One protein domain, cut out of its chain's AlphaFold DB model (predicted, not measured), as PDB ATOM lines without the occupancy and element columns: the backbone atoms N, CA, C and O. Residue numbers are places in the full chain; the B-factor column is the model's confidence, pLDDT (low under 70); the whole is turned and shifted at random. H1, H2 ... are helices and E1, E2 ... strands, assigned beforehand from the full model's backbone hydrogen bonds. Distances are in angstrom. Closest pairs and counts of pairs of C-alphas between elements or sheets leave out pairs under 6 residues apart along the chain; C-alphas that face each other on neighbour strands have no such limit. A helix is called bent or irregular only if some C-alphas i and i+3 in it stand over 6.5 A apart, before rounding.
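This is residues 22 to 215 of the 217 residues of an uncharacterized protein of Paraburkholderia sp. Msb3 (UniProt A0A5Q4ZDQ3). Two strongly twisted sheets stand partly face to face, E9 and E12 in one, E2 and E15 in the other, as an imperfect, drawn-out sandwich. The sheets come together where E10 meets E11, and the strand pair E1 and E5, with the small H1, lies at the end where Ala 22 is. The 194 printed residues hold E1 to E11, H1, then E12 to E15; both sheets are branched, the neighbour pairs antiparallel in the first and mixed in the second. The class is mostly strand, and the whole is compact, with a radius of gyration of the C-alphas of 16.9 A and spans of 55 by 34 by 31 A.

Start at E9, residues 122 to 130: on one side is antiparallel E12, residues 165 to 176, with N 125 and O 172 2.8 A apart, within hydrogen-bond range, as are the N and O pairs below. On its other side look for E8, residues 109 to 116 (N 115 and O 124, 2.8 A), and E10, residues 133 to 139 (N 128 and O 138, 2.9 A). With E7, residues 97 to 103 (N 98 and O 114, 2.8 A), they form the meander E7 E8 E9 E10, each strand the antiparallel neighbour and hairpin partner of the one before. E3, residues 54 to 57, is antiparallel to E12 (N 57 and O 173, 2.9 A). E5, residues 73 to 79, meets E12 only at a point and is antiparallel to E1, residues 23 to 29 (N 25 and O 77, 2.8 A). H1, residues 157 to 160, is irregular, 7.8 A between its end C-alphas, and only grazes this sheet; it is too short for any O i to N i+4 pair, and its one O i to N i+3 pair is out of range. In the second sheet find E15, residues 204 to 215: parallel E2, residues 35 to 44, is on one side (N 37 and O 209, 2.9 A). Antiparallel E13, residues 184 to 187 (N 186 and O 214, 2.7 A), and E14, residues 194 to 198 (N 196 and O 205, 2.9 A), are on the other; E14 and E15 are a hairpin. E4, residues 64 to 67, is antiparallel to E2 (N 66 and O 38, 3.1 A), E6, residues 84 to 89, to E14 (N 86 and O 197, 2.9 A), and E11, residues 147 to 151, to E6 (N 149 and O 85, 2.8 A). Between the sheets, the closest C-alphas of E10 and E11 are those of Gly 138 and Leu 149, 5.5 A.

Find C-alpha 23 at (-28.167, 30.283, 24.044), where E1 begins. E12, 34.8 A long, starts at C-alpha 165, (-19.223, 40.223, 37.149); E15, 32.9 A, ends at C-alpha 215, (-30.534, 45.811, 68.336). E9 is 26.5 A long; E2, 25.0 A, bends by 68 degrees at residue 41.

The C-alphas of Ala 22 and Lys 183 are the two farthest apart, 55.9 A. The printed part has no cut and no long link. Its mean pLDDT is 80.6; 43 residues are under 70, among them residues 61 to 70 and 152 to 165.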
ATOM      1  N   ALA A  22     -26.897  29.875  19.659       56.53
ATOM      2  CA  ALA A  22     -26.566  29.076  20.823       56.53
ATOM      3  C   ALA A  22     -26.829  29.956  22.046       56.53
ATOM      4  O   ALA A  22     -26.310  31.072  22.149       56.53
ATOM      5  N   ALA A  23     -27.739  29.513  22.903       65.75
ATOM      6  CA  ALA A  23     -28.167  30.283  24.044       65.75
ATOM      7  C   ALA A  23     -26.976  30.399  24.998       65.75
ATOM      8  O   ALA A  23     -26.432  29.390  25.431       65.75
ATOM      9  N   THR A  24     -26.531  31.618  25.304       69.50
ATOM     10  CA  THR A  24     -25.438  31.804  26.266       69.50
ATOM     11  C   THR A  24     -25.836  31.178  27.600       69.50
ATOM     12  O   THR A  24     -26.913  31.515  28.100       69.50
ATOM     13  N   GLU A  25     -24.984  30.310  28.137       74.56
ATOM     14  CA  GLU A  25     -25.046  29.660  29.449       74.56
ATOM     15  C   GLU A  25     -24.006  30.325  30.351       74.56
ATOM     16  O   GLU A  25     -22.884  30.560  29.912       74.56
ATOM     17  N   CYS A  26     -24.358  30.654  31.594       76.62
ATOM     18  CA  CYS A  26     -23.374  31.092  32.586       76.62
ATOM     19  C   CYS A  26     -23.267  30.107  33.741       76.62
ATOM     20  O   CYS A  26     -24.246  29.455  34.101       76.62
ATOM     21  N   TYR A  27     -22.103  30.106  34.375       79.75
ATOM     22  CA  TYR A  27     -21.775  29.336  35.567       79.75
ATOM     23  C   TYR A  27     -20.930  30.185  36.512       79.75
ATOM     24  O   TYR A  27     -20.293  31.146  36.082       79.75
ATOM     25  N   PHE A  28     -20.936  29.858  37.803       81.62
ATOM     26  CA  PHE A  28     -20.056  30.526  38.758       81.62
ATOM     27  C   PHE A  28     -18.596  30.115  38.513       81.62
ATOM     28  O   PHE A  28     -18.295  28.937  38.323       81.62
ATOM     29  N   GLU A  29     -17.683  31.083  38.493       72.25
ATOM     30  CA  GLU A  29     -16.247  30.836  38.384       72.25
ATOM     31  C   GLU A  29     -15.733  30.364  39.750       72.25
ATOM     32  O   GLU A  29     -15.637  31.160  40.674       72.25
ATOM     33  N   LYS A  30     -15.362  29.078  39.846       63.44
ATOM     34  CA  LYS A  30     -14.964  28.306  41.048       63.44
ATOM     35  C   LYS A  30     -16.128  27.644  41.792       63.44
ATOM     36  O   LYS A  30     -17.165  28.239  42.068       63.44
ATOM     37  N   THR A  31     -15.890  26.399  42.209       57.06
ATOM     38  CA  THR A  31     -16.691  25.702  43.219       57.06
ATOM     39  C   THR A  31     -16.507  26.394  44.565       57.06
ATOM     40  O   THR A  31     -15.582  26.092  45.321       57.06
ATOM     41  N   HIS A  32     -17.362  27.370  44.855       62.31
ATOM     42  CA  HIS A  32     -17.448  27.962  46.181       62.31
ATOM     43  C   HIS A  32     -18.311  27.060  47.060       62.31
ATOM     44  O   HIS A  32     -19.537  27.179  47.108       62.31
ATOM     45  N   ASP A  33     -17.656  26.170  47.803       59.38
ATOM     46  CA  ASP A  33     -18.346  25.256  48.716       59.38
ATOM     47  C   ASP A  33     -19.128  25.995  49.822       59.38
ATOM     48  O   ASP A  33     -19.948  25.376  50.506       59.38
ATOM     49  N   ALA A  34     -18.855  27.287  50.068       72.94
ATOM     50  CA  ALA A  34     -19.502  28.078  51.115       72.94
ATOM     51  C   ALA A  34     -19.339  29.598  50.982       72.94
ATOM     52  O   ALA A  34     -18.230  30.093  50.799       72.94
ATOM     53  N   VAL A  35     -20.415  30.328  51.265       84.56
ATOM     54  CA  VAL A  35     -20.424  31.746  51.633       84.56
ATOM     55  C   VAL A  35     -20.938  31.863  53.058       84.56
ATOM     56  O   VAL A  35     -22.052  31.421  53.351       84.56
ATOM     57  N   ASP A  36     -20.147  32.487  53.923       86.62
ATOM     58  CA  ASP A  36     -20.563  32.901  55.256       86.62
ATOM     59  C   ASP A  36     -20.766  34.417  55.279       86.62
ATOM     60  O   ASP A  36     -19.906  35.181  54.834       86.62
ATOM     61  N   LEU A  37     -21.907  34.862  55.805       87.00
ATOM     62  CA  LEU A  37     -22.246  36.279  55.914       87.00
ATOM     63  C   LEU A  37     -22.085  36.745  57.356       87.00
ATOM     64  O   LEU A  37     -22.901  36.413  58.217       87.00
ATOM     65  N   ASN A  38     -21.061  37.561  57.601       86.38
ATOM     66  CA  ASN A  38     -20.837  38.208  58.889       86.38
ATOM     67  C   ASN A  38     -21.299  39.665  58.835       86.38
ATOM     68  O   ASN A  38     -20.785  40.451  58.034       86.38
ATOM     69  N   ILE A  39     -22.271  40.021  59.679       86.31
ATOM     70  CA  ILE A  39     -22.940  41.328  59.653       86.31
ATOM     71  C   ILE A  39     -23.042  41.905  61.063       86.31
ATOM     72  O   ILE A  39     -23.692  41.346  61.941       86.31
ATOM     73  N   ASN A  40     -22.444  43.069  61.290       81.19
ATOM     74  CA  ASN A  40     -22.388  43.680  62.618       81.19
ATOM     75  C   ASN A  40     -23.005  45.081  62.644       81.19
ATOM     76  O   ASN A  40     -23.193  45.715  61.607       81.19
ATOM     77  N   ASN A  41     -23.281  45.564  63.860       82.12
ATOM     78  CA  ASN A  41     -23.758  46.923  64.149       82.12
ATOM     79  C   ASN A  41     -25.146  47.263  63.583       82.12
ATOM     80  O   ASN A  41     -25.436  48.422  63.292       82.12
ATOM     81  N   LEU A  42     -26.035  46.274  63.463       89.50
ATOM     82  CA  LEU A  42     -27.402  46.516  63.016       89.50
ATOM     83  C   LEU A  42     -28.234  47.139  64.147       89.50
ATOM     84  O   LEU A  42     -28.295  46.618  65.262       89.50
ATOM     85  N   VAL A  43     -28.919  48.243  63.869       91.62
ATOM     86  CA  VAL A  43     -29.837  48.885  64.820       91.62
ATOM     87  C   VAL A  43     -31.158  49.130  64.121       91.62
ATOM     88  O   VAL A  43     -31.181  49.753  63.078       91.62
ATOM     89  N   PHE A  44     -32.270  48.687  64.686       92.12
ATOM     90  CA  PHE A  44     -33.606  48.957  64.171       92.12
ATOM     91  C   PHE A  44     -34.330  49.898  65.129       92.12
ATOM     92  O   PHE A  44     -34.313  49.696  66.344       92.12
ATOM     93  N   GLN A  45     -34.953  50.934  64.575       91.50
ATOM     94  CA  GLN A  45     -35.702  51.945  65.321       91.50
ATOM     95  C   GLN A  45     -37.127  52.008  64.792       91.50
ATOM     96  O   GLN A  45     -37.344  51.835  63.592       91.50
ATOM     97  N   ASN A  46     -38.085  52.296  65.676       88.81
ATOM     98  CA  ASN A  46     -39.493  52.498  65.315       88.81
ATOM     99  C   ASN A  46     -40.100  51.308  64.543       88.81
ATOM    100  O   ASN A  46     -40.885  51.495  63.614       88.81
ATOM    101  N   VAL A  47     -39.723  50.078  64.908       92.75
ATOM    102  CA  VAL A  47     -40.272  48.865  64.286       92.75
ATOM    103  C   VAL A  47     -41.730  48.697  64.699       92.75
ATOM    104  O   VAL A  47     -42.033  48.533  65.881       92.75
ATOM    105  N   VAL A  48     -42.626  48.699  63.714       91.94
ATOM    106  CA  VAL A  48     -44.067  48.504  63.906       91.94
ATOM    107  C   VAL A  48     -44.493  47.221  63.204       91.94
ATOM    108  O   VAL A  48     -44.180  47.015  62.033       91.94
ATOM    109  N   ALA A  49     -45.214  46.360  63.921       93.94
ATOM    110  CA  ALA A  49     -45.765  45.136  63.354       93.94
ATOM    111  C   ALA A  49     -46.873  45.460  62.332       93.94
ATOM    112  O   ALA A  49     -47.757  46.271  62.635       93.94
ATOM    113  N   PRO A  50     -46.888  44.828  61.146       92.56
ATOM    114  CA  PRO A  50     -48.015  44.942  60.234       92.56
ATOM    115  C   PRO A  50     -49.251  44.236  60.804       92.56
ATOM    116  O   PRO A  50     -49.153  43.317  61.617       92.56
ATOM    117  N   LYS A  51     -50.445  44.623  60.335       92.44
ATOM    118  CA  LYS A  51     -51.703  43.948  60.713       92.44
ATOM    119  C   LYS A  51     -51.742  42.486  60.248       92.44
ATOM    120  O   LYS A  51     -52.350  41.649  60.910       92.44
ATOM    121  N   SER A  52     -51.108  42.184  59.119       91.25
ATOM    122  CA  SER A  52     -51.000  40.845  58.540       91.25
ATOM    123  C   SER A  52     -49.718  40.717  57.714       91.25
ATOM    124  O   SER A  52     -49.167  41.714  57.248       91.25
ATOM    125  N   GLY A  53     -49.255  39.480  57.524       90.00
ATOM    126  CA  GLY A  53     -48.078  39.183  56.712       90.00
ATOM    127  C   GLY A  53     -46.780  39.716  57.315       90.00
ATOM    128  O   GLY A  53     -46.602  39.719  58.535       90.00
ATOM    129  N   TYR A  54     -45.877  40.145  56.434       92.00
ATOM    130  CA  TYR A  54     -44.532  40.591  56.777       92.00
ATOM    131  C   TYR A  54     -44.231  41.920  56.091       92.00
ATOM    132  O   TYR A  54     -44.635  42.150  54.953       92.00
ATOM    133  N   THR A  55     -43.505  42.799  56.770       91.44
ATOM    134  CA  THR A  55     -43.049  44.075  56.205       91.44
ATOM    135  C   THR A  55     -41.546  44.193  56.350       91.44
ATOM    136  O   THR A  55     -40.986  43.807  57.375       91.44
ATOM    137  N   VAL A  56     -40.889  44.712  55.314       91.94
ATOM    138  CA  VAL A  56     -39.446  44.953  55.327       91.94
ATOM    139  C   VAL A  56     -39.095  45.956  56.423       91.94
ATOM    140  O   VAL A  56     -39.691  47.030  56.505       91.94
ATOM    141  N   ILE A  57     -38.075  45.635  57.215       91.56
ATOM    142  CA  ILE A  57     -37.433  46.576  58.135       91.56
ATOM    143  C   ILE A  57     -35.997  46.818  57.687       91.56
ATOM    144  O   ILE A  57     -35.318  45.921  57.183       91.56
ATOM    145  N   LYS A  58     -35.530  48.054  57.859       89.88
ATOM    146  CA  LYS A  58     -34.171  48.461  57.497       89.88
ATOM    147  C   LYS A  58     -33.432  48.932  58.747       89.88
ATOM    148  O   LYS A  58     -34.026  49.670  59.538       89.88
ATOM    149  N   PRO A  59     -32.176  48.510  58.951       89.00
ATOM    150  CA  PRO A  59     -31.370  49.028  60.041       89.00
ATOM    151  C   PRO A  59     -31.068  50.517  59.803       89.00
ATOM    152  O   PRO A  59     -30.952  50.968  58.663       89.00
ATOM    153  N   THR A  60     -30.935  51.287  60.876       83.38
ATOM    154  CA  THR A  60     -30.386  52.637  60.862       83.38
ATOM    155  C   THR A  60     -28.858  52.562  60.881       83.38
ATOM    156  O   THR A  60     -28.272  51.824  61.670       83.38
ATOM    157  N   GLY A  61     -28.202  53.337  60.011       69.88
ATOM    158  CA  GLY A  61     -26.740  53.361  59.885       69.88
ATOM    159  C   GLY A  61     -26.185  52.439  58.795       69.88
ATOM    160  O   GLY A  61     -26.926  51.904  57.969       69.88
ATOM    161  N   SER A  62     -24.859  52.307  58.755       58.72
ATOM    162  CA  SER A  62     -24.150  51.493  57.768       58.72
ATOM    163  C   SER A  62     -24.111  50.021  58.175       58.72
ATOM    164  O   SER A  62     -23.736  49.663  59.290       58.72
ATOM    165  N   MET A  63     -24.473  49.160  57.228       65.88
ATOM    166  CA  MET A  63     -24.266  47.719  57.302       65.88
ATOM    167  C   MET A  63     -22.881  47.400  56.736       65.88
ATOM    168  O   MET A  63     -22.546  47.858  55.646       65.88
ATOM    169  N   SER A  64     -22.091  46.604  57.450       56.59
ATOM    170  CA  SER A  64     -20.914  45.952  56.875       56.59
ATOM    171  C   SER A  64     -21.248  44.478  56.707       56.59
ATOM    172  O   SER A  64     -21.558  43.810  57.691       56.59
ATOM    173  N   ILE A  65     -21.243  44.004  55.461       65.56
ATOM    174  CA  ILE A  65     -21.268  42.577  55.140       65.56
ATOM    175  C   ILE A  65     -19.835  42.220  54.772       65.56
ATOM    176  O   ILE A  65     -19.287  42.790  53.833       65.56
ATOM    177  N   THR A  66     -19.224  41.309  55.522       61.06
ATOM    178  CA  THR A  66     -17.954  40.693  55.120       61.06
ATOM    179  C   THR A  66     -18.263  39.260  54.701       61.06
ATOM    180  O   THR A  66     -18.408  38.407  55.585       61.06
ATOM    181  N   PRO A  67     -18.463  38.987  53.399       62.50
ATOM    182  CA  PRO A  67     -18.535  37.614  52.935       62.50
ATOM    183  C   PRO A  67     -17.156  36.961  53.110       62.50
ATOM    184  O   PRO A  67     -16.130  37.621  52.957       62.50
ATOM    185  N   THR A  68     -17.115  35.674  53.455       64.88
ATOM    186  CA  THR A  68     -15.849  34.913  53.497       64.88
ATOM    187  C   THR A  68     -15.207  34.734  52.124       64.88
ATOM    188  O   THR A  68     -14.014  34.450  52.055       64.88
ATOM    189  N   ASP A  69     -15.984  34.916  51.056       65.50
ATOM    190  CA  ASP A  69     -15.520  34.972  49.674       65.50
ATOM    191  C   ASP A  69     -16.193  36.157  48.970       65.50
ATOM    192  O   ASP A  69     -17.414  36.192  48.805       65.50
ATOM    193  N   ASP A  70     -15.407  37.174  48.634       61.53
ATOM    194  CA  ASP A  70     -15.846  38.417  47.995       61.53
ATOM    195  C   ASP A  70     -15.717  38.382  46.462       61.53
ATOM    196  O   ASP A  70     -16.063  39.351  45.781       61.53
ATOM    197  N   ASN A  71     -15.261  37.260  45.897       70.44
ATOM    198  CA  ASN A  71     -14.950  37.118  44.476       70.44
ATOM    199  C   ASN A  71     -15.827  36.071  43.784       70.44
ATOM    200  O   ASN A  71     -15.345  35.288  42.970       70.44
ATOM    201  N   ILE A  72     -17.126  36.079  44.086       78.81
ATOM    202  CA  ILE A  72     -18.088  35.219  43.394       78.81
ATOM    203  C   ILE A  72     -18.432  35.853  42.060       78.81
ATOM    204  O   ILE A  72     -19.224  36.793  41.986       78.81
ATOM    205  N   THR A  73     -17.812  35.343  41.006       80.12
ATOM    206  CA  THR A  73     -17.999  35.807  39.634       80.12
ATOM    207  C   THR A  73     -18.681  34.735  38.794       80.12
ATOM    208  O   THR A  73     -18.760  33.573  39.190       80.12
ATOM    209  N   SER A  74     -19.225  35.112  37.638       78.19
ATOM    210  CA  SER A  74     -19.719  34.150  36.648       78.19
ATOM    211  C   SER A  74     -19.000  34.290  35.317       78.19
ATOM    212  O   SER A  74     -18.771  35.417  34.872       78.19
ATOM    213  N   ASN A  75     -18.769  33.161  34.649       78.50
ATOM    214  CA  ASN A  75     -18.370  33.115  33.249       78.50
ATOM    215  C   ASN A  75     -19.561  32.696  32.389       78.50
ATOM    216  O   ASN A  75     -20.436  31.972  32.863       78.50
ATOM    217  N   CYS A  76     -19.597  33.156  31.142       75.44
ATOM    218  CA  CYS A  76     -20.715  32.960  30.235       75.44
ATOM    219  C   CYS A  76     -20.224  32.543  28.847       75.44
ATOM    220  O   CYS A  76     -19.615  33.341  28.135       75.44
ATOM    221  N   ASP A  77     -20.561  31.321  28.446       73.56
ATOM    222  CA  ASP A  77     -20.169  30.708  27.178       73.56
ATOM    223  C   ASP A  77     -21.409  30.382  26.324       73.56
ATOM    224  O   ASP A  77     -22.543  30.379  26.800       73.56
ATOM    225  N   LEU A  78     -21.233  30.142  25.023       71.56
ATOM    226  CA  LEU A  78     -22.337  29.733  24.145       71.56
ATOM    227  C   LEU A  78     -22.740  28.277  24.428       71.56
ATOM    228  O   LEU A  78     -21.896  27.387  24.358       71.56
ATOM    229  N   GLY A  79     -24.028  28.026  24.670       65.81
ATOM    230  CA  GLY A  79     -24.567  26.699  24.982       65.81
ATOM    231  C   GLY A  79     -25.984  26.462  24.443       65.81
ATOM    232  O   GLY A  79     -26.430  27.117  23.501       65.81
ATOM    233  N   GLN A  80     -26.689  25.472  24.987       60.91
ATOM    234  CA  GLN A  80     -28.031  25.048  24.541       60.91
ATOM    235  C   GLN A  80     -29.138  25.475  25.522       60.91
ATOM    236  O   GLN A  80     -30.306  25.543  25.142       60.91
ATOM    237  N   GLY A  81     -28.790  25.741  26.784       59.31
ATOM    238  CA  GLY A  81     -29.708  25.842  27.918       59.31
ATOM    239  C   GLY A  81     -30.090  27.256  28.362       59.31
ATOM    240  O   GLY A  81     -30.919  27.387  29.264       59.31
ATOM    241  N   GLY A  82     -29.523  28.304  27.753       62.59
ATOM    242  CA  GLY A  82     -29.779  29.695  28.145       62.59
ATOM    243  C   GLY A  82     -29.242  30.039  29.534       62.59
ATOM    244  O   GLY A  82     -28.521  29.251  30.133       62.59
ATOM    245  N   GLN A  83     -29.578  31.223  30.055       74.06
ATOM    246  CA  GLN A  83     -29.139  31.690  31.375       74.06
ATOM    247  C   GLN A  83     -30.333  31.817  32.313       74.06
ATOM    248  O   GLN A  83     -31.280  32.544  32.031       74.06
ATOM    249  N   ALA A  84     -30.262  31.141  33.453       80.31
ATOM    250  CA  ALA A  84     -31.289  31.186  34.482       80.31
ATOM    251  C   ALA A  84     -30.614  31.225  35.846       80.31
ATOM    252  O   ALA A  84     -29.814  30.333  36.144       80.31
ATOM    253  N   LEU A  85     -30.953  32.220  36.664       85.25
ATOM    254  CA  LEU A  85     -30.578  32.236  38.073       85.25
ATOM    255  C   LEU A  85     -31.594  31.391  38.835       85.25
ATOM    256  O   LEU A  85     -32.794  31.674  38.804       85.25
ATOM    257  N   ARG A  86     -31.121  30.362  39.533       89.50
ATOM    258  CA  ARG A  86     -31.987  29.460  40.296       89.50
ATOM    259  C   ARG A  86     -31.522  29.382  41.736       89.50
ATOM    260  O   ARG A  86     -30.349  29.582  42.040       89.50
ATOM    261  N   GLY A  87     -32.458  29.069  42.622       91.75
ATOM    262  CA  GLY A  87     -32.186  28.862  44.037       91.75
ATOM    263  C   GLY A  87     -32.857  27.602  44.558       91.75
ATOM    264  O   GLY A  87     -33.861  27.149  44.004       91.75
ATOM    265  N   LYS A  88     -32.316  27.054  45.641       90.94
ATOM    266  CA  LYS A  88     -32.932  25.970  46.415       90.94
ATOM    267  C   LYS A  88     -32.660  26.142  47.905       90.94
ATOM    268  O   LYS A  88     -31.629  26.682  48.310       90.94
ATOM    269  N   ASN A  89     -33.572  25.636  48.717       90.50
ATOM    270  CA  ASN A  89     -33.379  25.426  50.142       90.50
ATOM    271  C   ASN A  89     -32.642  24.094  50.359       90.50
ATOM    272  O   ASN A  89     -33.145  23.040  49.986       90.50
ATOM    273  N   ASN A  90     -31.455  24.114  50.967       83.12
ATOM    274  CA  ASN A  90     -30.636  22.901  51.137       83.12
ATOM    275  C   ASN A  90     -30.918  22.135  52.429       83.12
ATOM    276  O   ASN A  90     -30.146  21.255  52.819       83.12
ATOM    277  N   ARG A  91     -31.984  22.474  53.150       75.50
ATOM    278  CA  ARG A  91     -32.171  21.959  54.502       75.50
ATOM    279  C   ARG A  91     -32.789  20.568  54.540       75.50
ATOM    280  O   ARG A  91     -33.853  20.310  53.981       75.50
ATOM    281  N   ALA A  92     -32.140  19.708  55.321       60.16
ATOM    282  CA  ALA A  92     -32.595  18.375  55.688       60.16
ATOM    283  C   ALA A  92     -33.104  18.359  57.147       60.16
ATOM    284  O   ALA A  92     -32.469  17.772  58.015       60.16
ATOM    285  N   GLY A  93     -34.211  19.041  57.472       56.81
ATOM    286  CA  GLY A  93     -34.815  18.921  58.813       56.81
ATOM    287  C   GLY A  93     -35.679  20.092  59.291       56.81
ATOM    288  O   GLY A  93     -35.688  21.168  58.695       56.81
ATOM    289  N   SER A  94     -36.401  19.865  60.398       50.00
ATOM    290  CA  SER A  94     -37.229  20.876  61.071       50.00
ATOM    291  C   SER A  94     -36.341  21.942  61.701       50.00
ATOM    292  O   SER A  94     -35.600  21.683  62.645       50.00
ATOM    293  N   THR A  95     -36.418  23.138  61.142       64.81
ATOM    294  CA  THR A  95     -35.776  24.351  61.641       64.81
ATOM    295  C   THR A  95     -36.818  25.460  61.638       64.81
ATOM    296  O   THR A  95     -37.825  25.355  60.932       64.81
ATOM    297  N   ASP A  96     -36.651  26.463  62.497       73.56
ATOM    298  CA  ASP A  96     -37.669  27.494  62.704       73.56
ATOM    299  C   ASP A  96     -37.588  28.528  61.574       73.56
ATOM    300  O   ASP A  96     -36.912  29.558  61.656       73.56
ATOM    301  N   TYR A  97     -38.237  28.190  60.465       81.88
ATOM    302  CA  TYR A  97     -38.388  29.042  59.301       81.88
ATOM    303  C   TYR A  97     -39.841  29.046  58.830       81.88
ATOM    304  O   TYR A  97     -40.635  28.145  59.111       81.88
ATOM    305  N   LYS A  98     -40.193  30.071  58.062       87.62
ATOM    306  CA  LYS A  98     -41.511  30.233  57.456       87.62
ATOM    307  C   LYS A  98     -41.368  30.445  55.961       87.62
ATOM    308  O   LYS A  98     -40.434  31.089  55.500       87.62
ATOM    309  N   TYR A  99     -42.320  29.926  55.202       89.62
ATOM    310  CA  TYR A  99     -42.455  30.257  53.791       89.62
ATOM    311  C   TYR A  99     -43.442  31.401  53.654       89.62
ATOM    312  O   TYR A  99     -44.535  31.357  54.226       89.62
ATOM    313  N   ALA A 100     -43.041  32.441  52.937       91.38
ATOM    314  CA  ALA A 100     -43.876  33.610  52.753       91.38
ATOM    315  C   ALA A 100     -43.649  34.242  51.386       91.38
ATOM    316  O   ALA A 100     -42.534  34.261  50.861       91.38
ATOM    317  N   THR A 101     -44.715  34.844  50.863       90.75
ATOM    318  CA  THR A 101     -44.578  35.882  49.850       90.75
ATOM    319  C   THR A 101     -43.995  37.120  50.522       90.75
ATOM    320  O   THR A 101     -44.604  37.676  51.440       90.75
ATOM    321  N   VAL A 102     -42.824  37.547  50.071       86.25
ATOM    322  CA  VAL A 102     -42.164  38.775  50.503       86.25
ATOM    323  C   VAL A 102     -42.205  39.800  49.386       86.25
ATOM    324  O   VAL A 102     -42.180  39.447  48.212       86.25
ATOM    325  N   THR A 103     -42.235  41.075  49.747       81.50
ATOM    326  CA  THR A 103     -42.100  42.171  48.789       81.50
ATOM    327  C   THR A 103     -40.699  42.757  48.909       81.50
ATOM    328  O   THR A 103     -40.240  43.025  50.023       81.50
ATOM    329  N   ASP A 104     -39.996  42.908  47.789       71.44
ATOM    330  CA  ASP A 104     -38.682  43.551  47.764       71.44
ATOM    331  C   ASP A 104     -38.788  45.087  47.840       71.44
ATOM    332  O   ASP A 104     -39.873  45.666  47.928       71.44
ATOM    333  N   ALA A 105     -37.640  45.772  47.829       65.94
ATOM    334  CA  ALA A 105     -37.590  47.231  47.905       65.94
ATOM    335  C   ALA A 105     -38.249  47.949  46.708       65.94
ATOM    336  O   ALA A 105     -38.581  49.126  46.841       65.94
ATOM    337  N   ASN A 106     -38.449  47.252  45.585       71.06
ATOM    338  CA  ASN A 106     -39.050  47.775  44.359       71.06
ATOM    339  C   ASN A 106     -40.553  47.460  44.264       71.06
ATOM    340  O   ASN A 106     -41.205  47.870  43.308       71.06
ATOM    341  N   GLY A 107     -41.121  46.758  45.250       74.38
ATOM    342  CA  GLY A 107     -42.538  46.393  45.259       74.38
ATOM    343  C   GLY A 107     -42.849  45.053  44.585       74.38
ATOM    344  O   GLY A 107     -44.021  44.675  44.523       74.38
ATOM    345  N   ASN A 108     -41.844  44.305  44.121       80.62
ATOM    346  CA  ASN A 108     -42.067  43.008  43.482       80.62
ATOM    347  C   ASN A 108     -42.250  41.912  44.532       80.62
ATOM    348  O   ASN A 108     -41.563  41.890  45.555       80.62
ATOM    349  N   SER A 109     -43.184  40.997  44.276       84.31
ATOM    350  CA  SER A 109     -43.499  39.889  45.182       84.31
ATOM    351  C   SER A 109     -42.717  38.627  44.819       84.31
ATOM    352  O   SER A 109     -42.751  38.191  43.673       84.31
ATOM    353  N   HIS A 110     -42.087  38.006  45.814       85.62
ATOM    354  CA  HIS A 110     -41.240  36.819  45.677       85.62
ATOM    355  C   HIS A 110     -41.617  35.766  46.717       85.62
ATOM    356  O   HIS A 110     -41.968  36.111  47.842       85.62
ATOM    357  N   GLN A 111     -41.516  34.479  46.385       89.69
ATOM    358  CA  GLN A 111     -41.558  33.418  47.400       89.69
ATOM    359  C   GLN A 111     -40.181  33.292  48.051       89.69
ATOM    360  O   GLN A 111     -39.193  33.080  47.350       89.69
ATOM    361  N   ALA A 112     -40.112  33.387  49.377       92.00
ATOM    362  CA  ALA A 112     -38.855  33.294  50.110       92.00
ATOM    363  C   ALA A 112     -38.978  32.442  51.377       92.00
ATOM    364  O   ALA A 112     -40.051  32.320  51.981       92.00
ATOM    365  N   VAL A 113     -37.841  31.890  51.799       92.69
ATOM    366  CA  VAL A 113     -37.663  31.356  53.153       92.69
ATOM    367  C   VAL A 113     -37.336  32.502  54.104       92.69
ATOM    368  O   VAL A 113     -36.336  33.202  53.936       92.69
ATOM    369  N   LEU A 114     -38.181  32.673  55.116       93.44
ATOM    370  CA  LEU A 114     -37.970  33.562  56.249       93.44
ATOM    371  C   LEU A 114     -37.402  32.764  57.417       93.44
ATOM    372  O   LEU A 114     -38.086  31.921  57.989       93.44
ATOM    373  N   TYR A 115     -36.167  33.056  57.792       92.81
ATOM    374  CA  TYR A 115     -35.507  32.465  58.948       92.81
ATOM    375  C   TYR A 115     -35.837  33.271  60.203       92.81
ATOM    376  O   TYR A 115     -35.746  34.506  60.192       92.81
ATOM    377  N   SER A 116     -36.209  32.586  61.282       91.88
ATOM    378  CA  SER A 116     -36.430  33.227  62.578       91.88
ATOM    379  C   SER A 116     -35.128  33.780  63.165       91.88
ATOM    380  O   SER A 116     -34.022  33.292  62.908       91.88
ATOM    381  N   THR A 117     -35.270  34.809  63.996       92.38
ATOM    382  CA  THR A 117     -34.188  35.347  64.832       92.38
ATOM    383  C   THR A 117     -34.447  35.048  66.302       92.38
ATOM    384  O   THR A 117     -35.517  34.558  66.672       92.38
ATOM    385  N   THR A 118     -33.503  35.384  67.179       92.00
ATOM    386  CA  THR A 118     -33.737  35.267  68.626       92.00
ATOM    387  C   THR A 118     -34.775  36.271  69.148       92.00
ATOM    388  O   THR A 118     -35.182  36.162  70.302       92.00
ATOM    389  N   ALA A 119     -35.194  37.259  68.344       92.25
ATOM    390  CA  ALA A 119     -36.303  38.157  68.661       92.25
ATOM    391  C   ALA A 119     -37.608  37.643  68.016       92.25
ATOM    392  O   ALA A 119     -37.714  37.634  66.786       92.25
ATOM    393  N   PRO A 120     -38.630  37.265  68.811       91.50
ATOM    394  CA  PRO A 120     -39.911  36.806  68.278       91.50
ATOM    395  C   PRO A 120     -40.562  37.846  67.359       91.50
ATOM    396  O   PRO A 120     -40.667  39.018  67.720       91.50
ATOM    397  N   GLY A 121     -41.018  37.415  66.182       92.69
ATOM    398  CA  GLY A 121     -41.643  38.284  65.181       92.69
ATOM    399  C   GLY A 121     -40.668  39.061  64.285       92.69
ATOM    400  O   GLY A 121     -41.126  39.800  63.412       92.69
ATOM    401  N   ILE A 122     -39.351  38.890  64.460       94.25
ATOM    402  CA  ILE A 122     -38.320  39.407  63.549       94.25
ATOM    403  C   ILE A 122     -37.704  38.248  62.770       94.25
ATOM    404  O   ILE A 122     -37.272  37.250  63.353       94.25
ATOM    405  N   TYR A 123     -37.635  38.419  61.453       94.56
ATOM    406  CA  TYR A 123     -37.197  37.417  60.489       94.56
ATOM    407  C   TYR A 123     -36.166  38.002  59.527       94.56
ATOM    408  O   TYR A 123     -36.052  39.223  59.384       94.56
ATOM    409  N   TYR A 124     -35.450  37.139  58.811       93.56
ATOM    410  CA  TYR A 124     -34.616  37.547  57.684       93.56
ATOM    411  C   TYR A 124     -34.691  36.551  56.524       93.56
ATOM    412  O   TYR A 124     -34.957  35.369  56.722       93.56
ATOM    413  N   ALA A 125     -34.432  37.035  55.313       93.75
ATOM    414  CA  ALA A 125     -34.255  36.233  54.106       93.75
ATOM    415  C   ALA A 125     -32.878  36.503  53.498       93.75
ATOM    416  O   ALA A 125     -32.334  37.598  53.659       93.75
ATOM    417  N   ILE A 126     -32.339  35.528  52.769       92.06
ATOM    418  CA  ILE A 126     -31.093  35.687  52.015       92.06
ATOM    419  C   ILE A 126     -31.417  35.964  50.560       92.06
ATOM    420  O   ILE A 126     -32.243  35.268  49.960       92.06
ATOM    421  N   LYS A 127     -30.725  36.957  50.013       90.38
ATOM    422  CA  LYS A 127     -30.833  37.406  48.634       90.38
ATOM    423  C   LYS A 127     -29.471  37.316  47.950       90.38
ATOM    424  O   LYS A 127     -28.468  37.701  48.548       90.38
ATOM    425  N   ILE A 128     -29.463  36.877  46.699       88.75
ATOM    426  CA  ILE A 128     -28.340  37.053  45.775       88.75
ATOM    427  C   ILE A 128     -28.688  38.159  44.773       88.75
ATOM    428  O   ILE A 128     -29.848  38.285  44.363       88.75
ATOM    429  N   THR A 129     -27.706  38.974  44.401       86.75
ATOM    430  CA  THR A 129     -27.856  40.056  43.416       86.75
ATOM    431  C   THR A 129     -26.661  40.053  42.472       86.75
ATOM    432  O   THR A 129     -25.530  39.882  42.919       86.75
ATOM    433  N   ASN A 130     -26.903  40.247  41.177       82.50
ATOM    434  CA  ASN A 130     -25.840  40.589  40.236       82.50
ATOM    435  C   ASN A 130     -25.567  42.099  40.311       82.50
ATOM    436  O   ASN A 130     -26.470  42.899  40.062       82.50
ATOM    437  N   ASP A 131     -24.334  42.499  40.613       80.44
ATOM    438  CA  ASP A 131     -24.005  43.915  40.837       80.44
ATOM    439  C   ASP A 131     -24.171  44.783  39.582       80.44
ATOM    440  O   ASP A 131     -24.457  45.977  39.673       80.44
ATOM    441  N   ALA A 132     -24.021  44.194  38.395       79.00
ATOM    442  CA  ALA A 132     -24.193  44.890  37.124       79.00
ATOM    443  C   ALA A 132     -25.633  44.839  36.586       79.00
ATOM    444  O   ALA A 132     -25.968  45.606  35.683       79.00
ATOM    445  N   CYS A 133     -26.474  43.957  37.131       77.44
ATOM    446  CA  CYS A 133     -27.883  43.806  36.778       77.44
ATOM    447  C   CYS A 133     -28.692  43.618  38.064       77.44
ATOM    448  O   CYS A 133     -29.079  42.500  38.397       77.44
ATOM    449  N   ALA A 134     -28.954  44.696  38.804       73.56
ATOM    450  CA  ALA A 134     -29.649  44.593  40.090       73.56
ATOM    451  C   ALA A 134     -31.059  43.967  39.979       73.56
ATOM    452  O   ALA A 134     -31.546  43.370  40.943       73.56
ATOM    453  N   ASP A 135     -31.688  44.060  38.802       73.94
ATOM    454  CA  ASP A 135     -32.958  43.397  38.486       73.94
ATOM    455  C   ASP A 135     -32.826  41.861  38.451       73.94
ATOM    456  O   ASP A 135     -33.781  41.150  38.764       73.94
ATOM    457  N   ASN A 136     -31.620  41.342  38.199       77.88
ATOM    458  CA  ASN A 136     -31.291  39.919  38.243       77.88
ATOM    459  C   ASN A 136     -30.933  39.549  39.677       77.88
ATOM    460  O   ASN A 136     -29.768  39.385  40.061       77.88
ATOM    461  N   SER A 137     -31.965  39.462  40.499       84.00
ATOM    462  CA  SER A 137     -31.818  39.156  41.906       84.00
ATOM    463  C   SER A 137     -32.919  38.227  42.383       84.00
ATOM    464  O   SER A 137     -33.992  38.148  41.790       84.00
ATOM    465  N   GLY A 138     -32.648  37.492  43.456       89.31
ATOM    466  CA  GLY A 138     -33.597  36.503  43.942       89.31
ATOM    467  C   GLY A 138     -33.300  36.040  45.353       89.31
ATOM    468  O   GLY A 138     -32.182  36.167  45.855       89.31
ATOM    469  N   PHE A 139     -34.330  35.507  45.999       93.06
ATOM    470  CA  PHE A 139     -34.244  34.952  47.343       93.06
ATOM    471  C   PHE A 139     -34.111  33.434  47.299       93.06
ATOM    472  O   PHE A 139     -34.520  32.794  46.331       93.06
ATOM    473  N   ILE A 140     -33.595  32.848  48.381       93.56
ATOM    474  CA  ILE A 140     -33.690  31.397  48.579       93.56
ATOM    475  C   ILE A 140     -35.180  31.012  48.639       93.56
ATOM    476  O   ILE A 140     -35.891  31.501  49.529       93.56
ATOM    477  N   PRO A 141     -35.668  30.149  47.730       92.31
ATOM    478  CA  PRO A 141     -37.069  29.767  47.691       92.31
ATOM    479  C   PRO A 141     -37.369  28.645  48.691       92.31
ATOM    480  O   PRO A 141     -36.480  27.940  49.151       92.31
ATOM    481  N   ALA A 142     -38.651  28.426  48.975       87.44
ATOM    482  CA  ALA A 142     -39.149  27.406  49.904       87.44
ATOM    483  C   ALA A 142     -38.928  25.935  49.484       87.44
ATOM    484  O   ALA A 142     -39.337  25.021  50.199       87.44
ATOM    485  N   ASN A 143     -38.347  25.690  48.311       87.38
ATOM    486  CA  ASN A 143     -38.284  24.373  47.689       87.38
ATOM    487  C   ASN A 143     -36.885  23.763  47.824       87.38
ATOM    488  O   ASN A 143     -35.889  24.462  47.660       87.38
ATOM    489  N   ASN A 144     -36.827  22.454  48.063       87.88
ATOM    490  CA  ASN A 144     -35.576  21.701  48.137       87.88
ATOM    491  C   ASN A 144     -35.034  21.296  46.751       87.88
ATOM    492  O   ASN A 144     -33.917  20.795  46.637       87.88
ATOM    493  N   SER A 145     -35.809  21.547  45.697       88.56
ATOM    494  CA  SER A 145     -35.395  21.501  44.297       88.56
ATOM    495  C   SER A 145     -35.080  22.902  43.779       88.56
ATOM    496  O   SER A 145     -35.666  23.888  44.227       88.56
ATOM    497  N   TYR A 146     -34.200  22.983  42.780       88.25
ATOM    498  CA  TYR A 146     -33.887  24.236  42.099       88.25
ATOM    499  C   TYR A 146     -35.127  24.845  41.438       88.25
ATOM    500  O   TYR A 146     -35.739  24.231  40.563       88.25
ATOM    501  N   LEU A 147     -35.459  26.074  41.831       89.38
ATOM    502  CA  LEU A 147     -36.496  26.890  41.207       89.38
ATOM    503  C   LEU A 147     -35.880  28.078  40.487       89.38
ATOM    504  O   LEU A 147     -34.961  28.713  41.002       89.38
ATOM    505  N   ASN A 148     -36.426  28.386  39.311       88.06
ATOM    506  CA  ASN A 148     -36.052  29.580  38.571       88.06
ATOM    507  C   ASN A 148     -36.459  30.830  39.360       88.06
ATOM    508  O   ASN A 148     -37.629  30.974  39.715       88.06
ATOM    509  N   LEU A 149     -35.497  31.706  39.633       85.88
ATOM    510  CA  LEU A 149     -35.724  32.992  40.294       85.88
ATOM    511  C   LEU A 149     -35.865  34.100  39.256       85.88
ATOM    512  O   LEU A 149     -36.708  34.980  39.402       85.88
ATOM    513  N   TYR A 150     -35.051  34.031  38.205       79.44
ATOM    514  CA  TYR A 150     -35.046  35.009  37.133       79.44
ATOM    515  C   TYR A 150     -34.582  34.367  35.825       79.44
ATOM    516  O   TYR A 150     -33.593  33.626  35.805       79.44
ATOM    517  N   ASP A 151     -35.300  34.668  34.743       72.44
ATOM    518  CA  ASP A 151     -34.903  34.318  33.381       72.44
ATOM    519  C   ASP A 151     -34.082  35.463  32.786       72.44
ATOM    520  O   ASP A 151     -34.571  36.582  32.664       72.44
ATOM    521  N   VAL A 152     -32.824  35.182  32.453       62.25
ATOM    522  CA  VAL A 152     -31.866  36.183  31.965       62.25
ATOM    523  C   VAL A 152     -31.967  36.371  30.439       62.25
ATOM    524  O   VAL A 152     -31.221  37.160  29.861       62.25
ATOM    525  N   GLY A 153     -32.881  35.668  29.761       61.12
ATOM    526  CA  GLY A 153     -33.214  35.936  28.360       61.12
ATOM    527  C   GLY A 153     -32.165  35.461  27.345       61.12
ATOM    528  O   GLY A 153     -31.461  34.465  27.570       61.12
ATOM    529  N   ASP A 154     -32.051  36.147  26.199       58.34
ATOM    530  CA  ASP A 154     -31.102  35.847  25.106       58.34
ATOM    531  C   ASP A 154     -29.866  36.777  25.056       58.34
ATOM    532  O   ASP A 154     -29.709  37.699  25.850       58.34
ATOM    533  N   SER A 155     -28.925  36.528  24.134       57.09
ATOM    534  CA  SER A 155     -27.643  37.257  24.014       57.09
ATOM    535  C   SER A 155     -27.760  38.782  23.865       57.09
ATOM    536  O   SER A 155     -26.784  39.484  24.151       57.09
ATOM    537  N   ARG A 156     -28.921  39.320  23.471       54.31
ATOM    538  CA  ARG A 156     -29.170  40.767  23.364       54.31
ATOM    539  C   ARG A 156     -29.632  41.381  24.683       54.31
ATOM    540  O   ARG A 156     -29.216  42.493  25.003       54.31
ATOM    541  N   GLU A 157     -30.438  40.654  25.449       53.19
ATOM    542  CA  GLU A 157     -30.925  41.043  26.785       53.19
ATOM    543  C   GLU A 157     -29.798  40.969  27.840       53.19
ATOM    544  O   GLU A 157     -29.811  41.669  28.851       53.19
ATOM    545  N   LYS A 158     -28.740  40.208  27.531       61.16
ATOM    546  CA  LYS A 158     -27.593  39.868  28.393       61.16
ATOM    547  C   LYS A 158     -26.441  40.871  28.457       61.16
ATOM    548  O   LYS A 158     -25.414  40.570  29.068       61.16
ATOM    549  N   GLN A 159     -26.548  42.060  27.861       64.19
ATOM    550  CA  GLN A 159     -25.408  42.999  27.832       64.19
ATOM    551  C   GLN A 159     -24.898  43.366  29.231       64.19
ATOM    552  O   GLN A 159     -23.692  43.530  29.420       64.19
ATOM    553  N   CYS A 160     -25.787  43.444  30.224       68.06
ATOM    554  CA  CYS A 160     -25.382  43.776  31.581       68.06
ATOM    555  C   CYS A 160     -24.746  42.591  32.334       68.06
ATOM    556  O   CYS A 160     -24.083  42.854  33.331       68.06
ATOM    557  N   MET A 161     -24.871  41.337  31.869       64.38
ATOM    558  CA  MET A 161     -24.246  40.143  32.477       64.38
ATOM    559  C   MET A 161     -22.986  39.650  31.745       64.38
ATOM    560  O   MET A 161     -22.245  38.847  32.298       64.38
ATOM    561  N   ASN A 162     -22.697  40.148  30.539       58.59
ATOM    562  CA  ASN A 162     -21.500  39.758  29.787       58.59
ATOM    563  C   ASN A 162     -20.212  40.378  30.373       58.59
ATOM    564  O   ASN A 162     -20.125  41.597  30.544       58.59
ATOM    565  N   GLY A 163     -19.197  39.540  30.617       55.28
ATOM    566  CA  GLY A 163     -17.908  39.902  31.231       55.28
ATOM    567  C   GLY A 163     -17.898  39.671  32.746       55.28
ATOM    568  O   GLY A 163     -18.937  39.818  33.377       55.28
ATOM    569  N   VAL A 164     -16.740  39.295  33.308       53.75
ATOM    570  CA  VAL A 164     -16.528  38.939  34.730       53.75
ATOM    571  C   VAL A 164     -17.289  39.894  35.654       53.75
ATOM    572  O   VAL A 164     -16.948  41.075  35.753       53.75
ATOM    573  N   LYS A 165     -18.348  39.403  36.300       67.19
ATOM    574  CA  LYS A 165     -19.223  40.223  37.149       67.19
ATOM    575  C   LYS A 165     -19.473  39.554  38.479       67.19
ATOM    576  O   LYS A 165     -19.788  38.369  38.540       67.19
ATOM    577  N   HIS A 166     -19.328  40.372  39.512       79.31
ATOM    578  CA  HIS A 166     -19.470  40.013  40.908       79.31
ATOM    579  C   HIS A 166     -20.944  39.815  41.274       79.31
ATOM    580  O   HIS A 166     -21.825  40.584  40.869       79.31
ATOM    581  N   PHE A 167     -21.198  38.767  42.046       82.44
ATOM    582  CA  PHE A 167     -22.457  38.527  42.727       82.44
ATOM    583  C   PHE A 167     -22.289  38.856  44.197       82.44
ATOM    584  O   PHE A 167     -21.364  38.379  44.859       82.44
ATOM    585  N   THR A 168     -23.229  39.627  44.724       83.62
ATOM    586  CA  THR A 168     -23.275  39.958  46.141       83.62
ATOM    587  C   THR A 168     -24.399  39.217  46.838       83.62
ATOM    588  O   THR A 168     -25.472  38.943  46.289       83.62
ATOM    589  N   PHE A 169     -24.136  38.901  48.100       87.06
ATOM    590  CA  PHE A 169     -25.080  38.269  49.004       87.06
ATOM    591  C   PHE A 169     -25.527  39.279  50.049       87.06
ATOM    592  O   PHE A 169     -24.720  40.006  50.631       87.06
ATOM    593  N   GLY A 170     -26.829  39.312  50.299       86.75
ATOM    594  CA  GLY A 170     -27.439  40.216  51.257       86.75
ATOM    595  C   GLY A 170     -28.460  39.516  52.132       86.75
ATOM    596  O   GLY A 170     -28.990  38.455  51.797       86.75
ATOM    597  N   VAL A 171     -28.769  40.161  53.253       89.69
ATOM    598  CA  VAL A 171     -29.901  39.798  54.103       89.69
ATOM    599  C   VAL A 171     -30.963  40.888  54.031       89.69
ATOM    600  O   VAL A 171     -30.662  42.080  54.104       89.69
ATOM    601  N   GLN A 172     -32.220  40.482  53.899       91.88
ATOM    602  CA  GLN A 172     -33.369  41.372  54.015       91.88
ATOM    603  C   GLN A 172     -34.110  41.019  55.299       91.88
ATOM    604  O   GLN A 172     -34.513  39.873  55.481       91.88
ATOM    605  N   PHE A 173     -34.289  41.993  56.188       93.38
ATOM    606  CA  PHE A 173     -35.006  41.796  57.443       93.38
ATOM    607  C   PHE A 173     -36.491  42.115  57.299       93.38
ATOM    608  O   PHE A 173     -36.874  43.038  56.575       93.38
ATOM    609  N   TYR A 174     -37.313  41.381  58.042       94.12
ATOM    610  CA  TYR A 174     -38.762  41.514  58.055       94.12
ATOM    611  C   TYR A 174     -39.301  41.508  59.486       94.12
ATOM    612  O   TYR A 174     -38.766  40.829  60.362       94.12
ATOM    613  N   VAL A 175     -40.402  42.223  59.700       94.69
ATOM    614  CA  VAL A 175     -41.228  42.140  60.910       94.69
ATOM    615  C   VAL A 175     -42.583  41.521  60.566       94.69
ATOM    616  O   VAL A 175     -43.206  41.899  59.571       94.69
ATOM    617  N   GLY A 176     -43.019  40.550  61.368       94.12
ATOM    618  CA  GLY A 176     -44.320  39.886  61.253       94.12
ATOM    619  C   GLY A 176     -45.385  40.482  62.178       94.12
ATOM    620  O   GLY A 176     -45.084  41.234  63.107       94.12
ATOM    621  N   SER A 177     -46.652  40.128  61.945       93.81
ATOM    622  CA  SER A 177     -47.791  40.556  62.782       93.81
ATOM    623  C   SER A 177     -47.784  39.974  64.205       93.81
ATOM    624  O   SER A 177     -48.505  40.431  65.098       93.81
ATOM    625  N   ASP A 178     -46.959  38.958  64.433       92.31
ATOM    626  CA  ASP A 178     -46.702  38.335  65.724       92.31
ATOM    627  C   ASP A 178     -45.728  39.134  66.603       92.31
ATOM    628  O   ASP A 178     -45.669  38.881  67.806       92.31
ATOM    629  N   TYR A 179     -45.027  40.136  66.058       94.50
ATOM    630  CA  TYR A 179     -44.155  41.017  66.836       94.50
ATOM    631  C   TYR A 179     -44.951  41.832  67.869       94.50
ATOM    632  O   TYR A 179     -45.901  42.544  67.537       94.50
ATOM    633  N   LYS A 180     -44.556  41.743  69.146       88.12
ATOM    634  CA  LYS A 180     -45.220  42.423  70.279       88.12
ATOM    635  C   LYS A 180     -44.442  43.610  70.848       88.12
ATOM    636  O   LYS A 180     -44.823  44.139  71.887       88.12
ATOM    637  N   GLY A 181     -43.390  44.049  70.160       83.12
ATOM    638  CA  GLY A 181     -42.458  45.033  70.699       83.12
ATOM    639  C   GLY A 181     -41.422  44.362  71.596       83.12
ATOM    640  O   GLY A 181     -41.758  43.658  72.544       83.12
ATOM    641  N   ALA A 182     -40.148  44.578  71.291       78.69
ATOM    642  CA  ALA A 182     -39.036  44.134  72.112       78.69
ATOM    643  C   ALA A 182     -37.946  45.208  72.116       78.69
ATOM    644  O   ALA A 182     -37.794  45.963  71.156       78.69
ATOM    645  N   LYS A 183     -37.184  45.261  73.205       85.44
ATOM    646  CA  LYS A 183     -35.932  46.013  73.287       85.44
ATOM    647  C   LYS A 183     -34.808  45.036  73.563       85.44
ATOM    648  O   LYS A 183     -34.992  44.087  74.321       85.44
ATOM    649  N   GLY A 184     -33.647  45.302  72.980       89.94
ATOM    650  CA  GLY A 184     -32.448  44.503  73.206       89.94
ATOM    651  C   GLY A 184     -31.845  43.957  71.924       89.94
ATOM    652  O   GLY A 184     -32.236  44.332  70.816       89.94
ATOM    653  N   THR A 185     -30.843  43.104  72.099       91.94
ATOM    654  CA  THR A 185     -30.067  42.528  71.006       91.94
ATOM    655  C   THR A 185     -30.657  41.206  70.532       91.94
ATOM    656  O   THR A 185     -31.081  40.388  71.346       91.94
ATOM    657  N   PHE A 186     -30.613  40.963  69.229       91.88
ATOM    658  CA  PHE A 186     -31.018  39.719  68.600       91.88
ATOM    659  C   PHE A 186     -30.019  39.280  67.530       91.88
ATOM    660  O   PHE A 186     -29.221  40.080  67.038       91.88
ATOM    661  N   LYS A 187     -30.054  37.993  67.193       93.00
ATOM    662  CA  LYS A 187     -29.135  37.346  66.250       93.00
ATOM    663  C   LYS A 187     -29.861  36.331  65.372       93.00
ATOM    664  O   LYS A 187     -31.030  36.023  65.621       93.00
ATOM    665  N   SER A 188     -29.176  35.814  64.359       90.12
ATOM    666  CA  SER A 188     -29.642  34.663  63.585       90.12
ATOM    667  C   SER A 188     -29.815  33.435  64.487       90.12
ATOM    668  O   SER A 188     -29.017  33.200  65.398       90.12
ATOM    669  N   ASN A 189     -30.854  32.638  64.226       84.88
ATOM    670  CA  ASN A 189     -31.031  31.329  64.871       84.88
ATOM    671  C   ASN A 189     -30.329  30.200  64.105       84.88
ATOM    672  O   ASN A 189     -30.302  29.064  64.563       84.88
ATOM    673  N   GLU A 190     -29.805  30.502  62.918       84.50
ATOM    674  CA  GLU A 190     -29.657  29.527  61.852       84.50
ATOM    675  C   GLU A 190     -28.299  29.621  61.150       84.50
ATOM    676  O   GLU A 190     -27.822  30.713  60.839       84.50
ATOM    677  N   VAL A 191     -27.699  28.456  60.876       79.94
ATOM    678  CA  VAL A 191     -26.294  28.311  60.433       79.94
ATOM    679  C   VAL A 191     -26.109  27.551  59.114       79.94
ATOM    680  O   VAL A 191     -24.976  27.287  58.735       79.94
ATOM    681  N   VAL A 192     -27.192  27.153  58.442       82.25
ATOM    682  CA  VAL A 192     -27.183  26.523  57.102       82.25
ATOM    683  C   VAL A 192     -28.355  27.090  56.330       82.25
ATOM    684  O   VAL A 192     -29.441  27.058  56.876       82.25
ATOM    685  N   HIS A 193     -28.251  27.562  55.094       88.69
ATOM    686  CA  HIS A 193     -29.425  28.150  54.431       88.69
ATOM    687  C   HIS A 193     -29.767  27.412  53.144       88.69
ATOM    688  O   HIS A 193     -30.557  26.469  53.161       88.69
ATOM    689  N   GLY A 194     -29.163  27.794  52.032       90.38
ATOM    690  CA  GLY A 194     -29.490  27.245  50.720       90.38
ATOM    691  C   GLY A 194     -28.433  27.602  49.693       90.38
ATOM    692  O   GLY A 194     -27.418  28.205  50.039       90.38
ATOM    693  N   SER A 195     -28.689  27.238  48.442       90.12
ATOM    694  CA  SER A 195     -27.754  27.490  47.345       90.12
ATOM    695  C   SER A 195     -28.400  28.212  46.190       90.12
ATOM    696  O   SER A 195     -29.618  28.151  45.987       90.12
ATOM    697  N   PHE A 196     -27.533  28.832  45.404       89.31
ATOM    698  CA  PHE A 196     -27.843  29.386  44.103       89.31
ATOM    699  C   PHE A 196     -26.979  28.712  43.044       89.31
ATOM    700  O   PHE A 196     -25.827  28.363  43.306       89.31
ATOM    701  N   ASN A 197     -27.525  28.563  41.844       87.62
ATOM    702  CA  ASN A 197     -26.750  28.222  40.660       87.62
ATOM    703  C   ASN A 197     -27.188  29.085  39.475       87.62
ATOM    704  O   ASN A 197     -28.268  29.690  39.477       87.62
ATOM    705  N   ILE A 198     -26.328  29.135  38.465       82.38
ATOM    706  CA  ILE A 198     -26.640  29.733  37.173       82.38
ATOM    707  C   ILE A 198     -26.593  28.600  36.145       82.38
ATOM    708  O   ILE A 198     -25.725  27.738  36.220       82.38
ATOM    709  N   SER A 199     -27.614  28.552  35.286       72.25
ATOM    710  CA  SER A 199     -27.782  27.686  34.103       72.25
ATOM    711  C   SER A 199     -26.755  26.572  33.851       72.25
ATOM    712  O   SER A 199     -25.600  26.833  33.549       72.25
ATOM    713  N   GLY A 200     -27.228  25.321  33.805       57.31
ATOM    714  CA  GLY A 200     -26.501  24.195  33.196       57.31
ATOM    715  C   GLY A 200     -25.336  23.630  34.013       57.31
ATOM    716  O   GLY A 200     -24.975  22.472  33.809       57.31
ATOM    717  N   ALA A 201     -24.805  24.383  34.975       56.25
ATOM    718  CA  ALA A 201     -23.684  23.946  35.789       56.25
ATOM    719  C   ALA A 201     -24.104  23.109  37.005       56.25
ATOM    720  O   ALA A 201     -25.127  23.352  37.656       56.25
ATOM    721  N   VAL A 202     -23.254  22.127  37.317       60.97
ATOM    722  CA  VAL A 202     -23.233  21.403  38.599       60.97
ATOM    723  C   VAL A 202     -22.696  22.312  39.716       60.97
ATOM    724  O   VAL A 202     -22.902  22.033  40.894       60.97
ATOM    725  N   ASP A 203     -22.039  23.410  39.338       74.81
ATOM    726  CA  ASP A 203     -21.415  24.361  40.245       74.81
ATOM    727  C   ASP A 203     -22.470  25.239  40.927       74.81
ATOM    728  O   ASP A 203     -23.235  25.974  40.295       74.81
ATOM    729  N   GLU A 204     -22.511  25.142  42.251       83.62
ATOM    730  CA  GLU A 204     -23.436  25.866  43.107       83.62
ATOM    731  C   GLU A 204     -22.673  26.691  44.135       83.62
ATOM    732  O   GLU A 204     -21.631  26.276  44.639       83.62
ATOM    733  N   VAL A 205     -23.224  27.851  44.482       86.50
ATOM    734  CA  VAL A 205     -22.746  28.643  45.612       86.50
ATOM    735  C   VAL A 205     -23.694  28.412  46.773       86.50
ATOM    736  O   VAL A 205     -24.887  28.717  46.685       86.50
ATOM    737  N   THR A 206     -23.161  27.889  47.873       88.44
ATOM    738  CA  THR A 206     -23.943  27.582  49.075       88.44
ATOM    739  C   THR A 206     -23.767  28.661  50.128       88.44
ATOM    740  O   THR A 206     -22.649  28.923  50.551       88.44
ATOM    741  N   VAL A 207     -24.859  29.229  50.637       88.38
ATOM    742  CA  VAL A 207     -24.819  30.063  51.844       88.38
ATOM    743  C   VAL A 207     -24.887  29.145  53.057       88.38
ATOM    744  O   VAL A 207     -25.929  28.537  53.335       88.38
ATOM    745  N   LYS A 208     -23.745  29.007  53.742       85.38
ATOM    746  CA  LYS A 208     -23.620  28.179  54.941       85.38
ATOM    747  C   LYS A 208     -24.106  28.979  56.129       85.38
ATOM    748  O   LYS A 208     -25.249  28.805  56.515       85.38
ATOM    749  N   THR A 209     -23.300  29.881  56.675       86.12
ATOM    750  CA  THR A 209     -23.673  30.590  57.901       86.12
ATOM    751  C   THR A 209     -24.110  32.027  57.634       86.12
ATOM    752  O   THR A 209     -23.621  32.718  56.741       86.12
ATOM    753  N   VAL A 210     -25.044  32.504  58.455       88.69
ATOM    754  CA  VAL A 210     -25.363  33.926  58.576       88.69
ATOM    755  C   VAL A 210     -25.199  34.266  60.040       88.69
ATOM    756  O   VAL A 210     -25.928  33.741  60.879       88.69
ATOM    757  N   ILE A 211     -24.250  35.136  60.354       88.12
ATOM    758  CA  ILE A 211     -23.977  35.592  61.710       88.12
ATOM    759  C   ILE A 211     -24.234  37.087  61.737       88.12
ATOM    760  O   ILE A 211     -23.578  37.861  61.039       88.12
ATOM    761  N   PHE A 212     -25.187  37.501  62.567       89.88
ATOM    762  CA  PHE A 212     -25.379  38.913  62.837       89.88
ATOM    763  C   PHE A 212     -25.743  39.196  64.281       89.88
ATOM    764  O   PHE A 212     -26.332  38.362  64.965       89.88
ATOM    765  N   THR A 213     -25.436  40.419  64.709       90.06
ATOM    766  CA  THR A 213     -25.985  41.007  65.932       90.06
ATOM    767  C   THR A 213     -26.708  42.297  65.582       90.06
ATOM    768  O   THR A 213     -26.141  43.204  64.969       90.06
ATOM    769  N   ALA A 214     -27.969  42.372  65.986       90.69
ATOM    770  CA  ALA A 214     -28.849  43.498  65.753       90.69
ATOM    771  C   ALA A 214     -29.495  43.971  67.052       90.69
ATOM    772  O   ALA A 214     -29.644  43.189  67.977       90.69
ATOM    773  N   THR A 215     -29.881  45.242  67.145       91.62
ATOM    774  CA  THR A 215     -30.534  45.811  68.336       91.62
ATOM    775  C   THR A 215     -31.859  46.462  67.970       91.62
ATOM    776  O   THR A 215     -31.898  47.259  67.039       91.62
TER     777      THR A 215